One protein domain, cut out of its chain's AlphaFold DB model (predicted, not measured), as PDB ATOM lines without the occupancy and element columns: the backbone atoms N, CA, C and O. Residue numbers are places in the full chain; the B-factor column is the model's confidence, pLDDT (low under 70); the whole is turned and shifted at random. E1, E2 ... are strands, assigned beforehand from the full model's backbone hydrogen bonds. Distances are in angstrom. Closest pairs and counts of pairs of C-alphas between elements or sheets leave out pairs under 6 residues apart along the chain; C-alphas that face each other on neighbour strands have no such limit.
ATOM      1  N   ASP A 262     185.534 270.311-127.812       86.50
ATOM      2  CA  ASP A 262     184.271 269.574-127.605       86.50
ATOM      3  C   ASP A 262     184.250 268.688-126.346       86.50
ATOM      4  O   ASP A 262     183.191 268.270-125.878       86.50
ATOM      5  N   GLY A 263     185.419 268.413-125.760       88.25
ATOM      6  CA  GLY A 263     185.561 267.616-124.537       88.25
ATOM      7  C   GLY A 263     185.256 268.375-123.243       88.25
ATOM      8  O   GLY A 263     185.364 267.794-122.160       88.25
ATOM      9  N   TYR A 264     184.904 269.660-123.335       91.50
ATOM     10  CA  TYR A 264     184.649 270.518-122.186       91.50
ATOM     11  C   TYR A 264     183.335 271.272-122.314       91.50
ATOM     12  O   TYR A 264     182.957 271.782-123.365       91.50
ATOM     13  N   GLU A 265     182.659 271.417-121.183       92.06
ATOM     14  CA  GLU A 265     181.408 272.144-121.098       92.06
ATOM     15  C   GLU A 265     181.424 273.141-119.943       92.06
ATOM     16  O   GLU A 265     181.908 272.852-118.845       92.06
ATOM     17  N   TYR A 266     180.872 274.328-120.192       93.38
ATOM     18  CA  TYR A 266     180.738 275.359-119.176       93.38
ATOM     19  C   TYR A 266     179.614 275.032-118.185       93.38
ATOM     20  O   TYR A 266     178.475 274.742-118.562       93.38
ATOM     21  N   CYS A 267     179.919 275.141-116.895       92.38
ATOM     22  CA  CYS A 267     178.956 274.998-115.814       92.38
ATOM     23  C   CYS A 267     178.624 276.366-115.207       92.38
ATOM     24  O   CYS A 267     179.463 276.936-114.517       92.38
ATOM     25  N   SER A 268     177.390 276.859-115.352       91.25
ATOM     26  CA  SER A 268     176.993 278.167-114.792       91.25
ATOM     27  C   SER A 268     176.936 278.215-113.260       91.25
ATOM     28  O   SER A 268     176.941 279.293-112.685       91.25
ATOM     29  N   ILE A 269     176.882 277.060-112.588       90.88
ATOM     30  CA  ILE A 269     176.850 276.973-111.118       90.88
ATOM     31  C   ILE A 269     178.261 276.993-110.518       90.88
ATOM     32  O   ILE A 269     178.480 277.556-109.450       90.88
ATOM     33  N   LYS A 270     179.216 276.331-111.181       89.12
ATOM     34  CA  LYS A 270     180.622 276.315-110.753       89.12
ATOM     35  C   LYS A 270     181.451 277.424-111.398       89.12
ATOM     36  O   LYS A 270     182.569 277.633-110.959       89.12
ATOM     37  N   GLU A 271     180.922 278.065-112.439       91.00
ATOM     38  CA  GLU A 271     181.587 279.081-113.264       91.00
ATOM     39  C   GLU A 271     182.919 278.609-113.867       91.00
ATOM     40  O   GLU A 271     183.853 279.384-114.049       91.00
ATOM     41  N   ILE A 272     183.006 277.317-114.201       91.19
ATOM     42  CA  ILE A 272     184.197 276.683-114.783       91.19
ATOM     43  C   ILE A 272     183.821 275.807-115.974       91.19
ATOM     44  O   ILE A 272     182.712 275.267-116.040       91.19
ATOM     45  N   PHE A 273     184.778 275.613-116.878       92.31
ATOM     46  CA  PHE A 273     184.737 274.520-117.843       92.31
ATOM     47  C   PHE A 273     185.141 273.210-117.171       92.31
ATOM     48  O   PHE A 273     186.114 273.149-116.420       92.31
ATOM     49  N   GLY A 274     184.387 272.149-117.430       90.25
ATOM     50  CA  GLY A 274     184.666 270.818-116.906       90.25
ATOM     51  C   GLY A 274     184.213 269.732-117.867       90.25
ATOM     52  O   GLY A 274     183.839 270.017-119.000       90.25
ATOM     53  N   LYS A 275     184.239 268.480-117.402       89.06
ATOM     54  CA  LYS A 275     183.732 267.346-118.183       89.06
ATOM     55  C   LYS A 275     182.267 267.586-118.582       89.06
ATOM     56  O   LYS A 275     181.510 268.084-117.737       89.06
ATOM     57  N   PRO A 276     181.864 267.208-119.808       89.56
ATOM     58  CA  PRO A 276     180.485 267.332-120.244       89.56
ATOM     59  C   PRO A 276     179.565 266.525-119.331       89.56
ATOM     60  O   PRO A 276     179.966 265.529-118.711       89.56
ATOM     61  N   ALA A 277     178.326 266.992-119.210       87.56
ATOM     62  CA  ALA A 277     177.294 266.222-118.535       87.56
ATOM     63  C   ALA A 277     177.024 264.905-119.289       87.56
ATOM     64  O   ALA A 277     177.257 264.823-120.492       87.56
ATOM     65  N   GLY A 278     176.546 263.875-118.582       83.75
ATOM     66  CA  GLY A 278     176.107 262.637-119.239       83.75
ATOM     67  C   GLY A 278     174.949 262.892-120.211       83.75
ATOM     68  O   GLY A 278     174.243 263.891-120.067       83.75
ATOM     69  N   GLU A 279     174.748 261.992-121.173       82.88
ATOM     70  CA  GLU A 279     173.740 262.140-122.237       82.88
ATOM     71  C   GLU A 279     172.308 262.302-121.690       82.88
ATOM     72  O   GLU A 279     171.530 263.086-122.226       82.88
ATOM     73  N   ASP A 280     171.998 261.680-120.545       83.56
ATOM     74  CA  ASP A 280     170.691 261.780-119.872       83.56
ATOM     75  C   ASP A 280     170.525 263.027-118.982       83.56
ATOM     76  O   ASP A 280     169.546 263.174-118.239       83.56
ATOM     77  N   ALA A 281     171.504 263.930-118.967       85.31
ATOM     78  CA  ALA A 281     171.458 265.089-118.093       85.31
ATOM     79  C   ALA A 281     170.551 266.194-118.657       85.31
ATOM     80  O   ALA A 281     170.466 266.431-119.859       85.31
ATOM     81  N   LYS A 282     169.911 266.951-117.757       86.75
ATOM     82  CA  LYS A 282     169.092 268.117-118.135       86.75
ATOM     83  C   LYS A 282     169.885 269.096-119.016       86.75
ATOM     84  O   LYS A 282     171.089 269.235-118.804       86.75
ATOM     85  N   PRO A 283     169.234 269.865-119.908       87.62
ATOM     86  CA  PRO A 283     169.932 270.792-120.803       87.62
ATOM     87  C   PRO A 283     170.518 272.024-120.091       87.62
ATOM     88  O   PRO A 283     171.332 272.740-120.663       87.62
ATOM     89  N   TYR A 284     170.128 272.289-118.840       89.75
ATOM     90  CA  TYR A 284     170.591 273.435-118.058       89.75
ATOM     91  C   TYR A 284     171.229 273.001-116.735       89.75
ATOM     92  O   TYR A 284     170.867 271.983-116.137       89.75
ATOM     93  N   CYS A 285     172.183 273.796-116.246       90.88
ATOM     94  CA  CYS A 285     172.783 273.581-114.932       90.88
ATOM     95  C   CYS A 285     171.816 274.015-113.824       90.88
ATOM     96  O   CYS A 285     171.185 275.063-113.913       90.88
ATOM     97  N   TYR A 286     171.743 273.233-112.751       90.75
ATOM     98  CA  TYR A 286     170.939 273.545-111.571       90.75
ATOM     99  C   TYR A 286     171.696 273.154-110.307       90.75
ATOM    100  O   TYR A 286     172.563 272.276-110.332       90.75
ATOM    101  N   MET A 287     171.377 273.796-109.189       89.75
ATOM    102  CA  MET A 287     171.977 273.473-107.895       89.75
ATOM    103  C   MET A 287     171.442 272.124-107.403       89.75
ATOM    104  O   MET A 287     170.232 271.918-107.345       89.75
ATOM    105  N   LYS A 288     172.331 271.192-107.029       87.44
ATOM    106  CA  LYS A 288     171.925 269.874-106.503       87.44
ATOM    107  C   LYS A 288     171.259 269.990-105.132       87.44
ATOM    108  O   LYS A 288     170.399 269.189-104.790       87.44
ATOM    109  N   SER A 289     171.711 270.944-104.321       85.75
ATOM    110  CA  SER A 289     171.189 271.186-102.982       85.75
ATOM    111  C   SER A 289     171.375 272.658-102.617       85.75
ATOM    112  O   SER A 289     172.480 273.170-102.807       85.75
ATOM    113  N   PRO A 290     170.364 273.317-102.025       87.56
ATOM    114  CA  PRO A 290     170.496 274.686-101.524       87.56
ATOM    115  C   PRO A 290     171.622 274.863-100.493       87.56
ATOM    116  O   PRO A 290     172.188 275.943-100.389       87.56
ATOM    117  N   LYS A 291     171.990 273.799 -99.758       88.38
ATOM    118  CA  LYS A 291     173.070 273.835 -98.753       88.38
ATOM    119  C   LYS A 291     174.476 273.921 -99.360       88.38
ATOM    120  O   LYS A 291     175.410 274.273 -98.655       88.38
ATOM    121  N   ASN A 292     174.645 273.556-100.634       85.94
ATOM    122  CA  ASN A 292     175.946 273.516-101.308       85.94
ATOM    123  C   ASN A 292     175.850 274.224-102.666       85.94
ATOM    124  O   ASN A 292     175.637 273.549-103.682       85.94
ATOM    125  N   PRO A 293     176.017 275.558-102.707       85.25
ATOM    126  CA  PRO A 293     175.717 276.336-103.901       85.25
ATOM    127  C   PRO A 293     176.617 276.008-105.093       85.25
ATOM    128  O   PRO A 293     176.133 275.966-106.214       85.25
ATOM    129  N   HIS A 294     177.878 275.638-104.864       85.44
ATOM    130  CA  HIS A 294     178.817 275.262-105.930       85.44
ATOM    131  C   HIS A 294     178.624 273.830-106.463       85.44
ATOM    132  O   HIS A 294     179.342 273.375-107.359       85.44
ATOM    133  N   ARG A 295     177.673 273.057-105.923       87.81
ATOM    134  CA  ARG A 295     177.423 271.688-106.386       87.81
ATOM    135  C   ARG A 295     176.352 271.689-107.473       87.81
ATOM    136  O   ARG A 295     175.157 271.613-107.190       87.81
ATOM    137  N   CYS A 296     176.798 271.687-108.725       89.69
ATOM    138  CA  CYS A 296     175.922 271.468-109.872       89.69
ATOM    139  C   CYS A 296     175.329 270.048-109.846       89.69
ATOM    140  O   CYS A 296     176.062 269.071-109.685       89.69
ATOM    141  N   GLY A 297     174.011 269.925-110.008       86.62
ATOM    142  CA  GLY A 297     173.310 268.647-110.151       86.62
ATOM    143  C   GLY A 297     173.559 267.986-111.502       86.62
ATOM    144  O   GLY A 297     173.646 266.766-111.564       86.62
ATOM    145  N   ARG A 298     173.769 268.793-112.549       88.62
ATOM    146  CA  ARG A 298     174.046 268.337-113.916       88.62
ATOM    147  C   ARG A 298     175.461 267.771-114.078       88.62
ATOM    148  O   ARG A 298     175.638 266.677-114.591       88.62
ATOM    149  N   HIS A 299     176.461 268.481-113.558       85.75
ATOM    150  CA  HIS A 299     177.880 268.090-113.612       85.75
ATOM    151  C   HIS A 299     178.367 267.424-112.311       85.75
ATOM    152  O   HIS A 299     179.554 267.443-111.988       85.75
ATOM    153  N   GLY A 300     177.433 266.924-111.495       67.69
ATOM    154  CA  GLY A 300     177.677 266.421-110.138       67.69
ATOM    155  C   GLY A 300     177.846 264.908-110.022       67.69
ATOM    156  O   GLY A 300     177.934 264.404-108.899       67.69
ATOM    157  N   GLY A 301     177.847 264.190-111.145       61.28
ATOM    158  CA  GLY A 301     178.070 262.751-111.188       61.28
ATOM    159  C   GLY A 301     179.559 262.433-111.147       61.28
ATOM    160  O   GLY A 301     180.328 262.941-111.961       61.28
ATOM    161  N   LYS A 302     179.972 261.570-110.213       48.78
ATOM    162  CA  LYS A 302     181.151 260.736-110.452       48.78
ATOM    163  C   LYS A 302     180.862 259.994-111.758       48.78
ATOM    164  O   LYS A 302     179.925 259.205-111.787       48.78
ATOM    165  N   GLN A 303     181.595 260.304-112.823       51.53
ATOM    166  CA  GLN A 303     181.624 259.423-113.984       51.53
ATOM    167  C   GLN A 303     182.105 258.062-113.479       51.53
ATOM    168  O   GLN A 303     183.084 258.007-112.727       51.53
ATOM    169  N   GLY A 304     181.348 257.018-113.810       43.28
ATOM    170  CA  GLY A 304     181.693 255.645-113.496       43.28
ATOM    171  C   GLY A 304     183.131 255.368-113.909       43.28
ATOM    172  O   GLY A 304     183.562 255.717-115.007       43.28
ATOM    173  N   THR A 305     183.874 254.794-112.975       33.78
ATOM    174  CA  THR A 305     184.946 253.848-113.262       33.78
ATOM    175  C   THR A 305     184.530 252.954-114.428       33.78
ATOM    176  O   THR A 305     183.532 252.241-114.313       33.78
ATOM    177  N   LEU A 306     185.273 253.051-115.531       32.53
ATOM    178  CA  LEU A 306     185.581 251.882-116.349       32.53
ATOM    179  C   LEU A 306     186.429 250.923-115.509       32.53
ATOM    180  O   LEU A 306     187.271 251.441-114.733       32.53
TER     181      LEU A 306
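This is residues 262 to 306 of the 306 residues of an uncharacterized protein of Gibberella moniliformis (UniProt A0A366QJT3). This is a small domain with little regular structure: a short two-stranded hairpin, E1 and E2, followed by one long winding loop, residues 275 to 306, that turns back on itself. The printed part has 45 residues, with no named helix and two named strands, E1 then E2, in one antiparallel sheet of order E1 - E2. The class is all strand, with 6 of the 45 residues in named elements. The whole is compact, with a radius of gyration of the C-alphas of 10.3 A and spans of 30 by 20 by 16 A.

E1, residues 265 to 267, is 6.5 A long and begins at C-alpha 265 (181.408, 272.144, -121.098). E2, residues 272 to 274, is 6.3 A long and ends at C-alpha 274 (184.666, 270.818, -116.906).

E1 and E2 form a hairpin with a tight link of 4 residues, their directions at 136 degrees. C-alphas 266 and 273 face each other at 4.3 A. N 265 and O 274, 2.8 A apart, are within hydrogen-bond range.

The C-alphas farthest apart, of Asp 262 and Lys 291, are 31.2 A apart. The printed part has no cut. Residues 300 to 306, which end the chain, have pLDDT under 70.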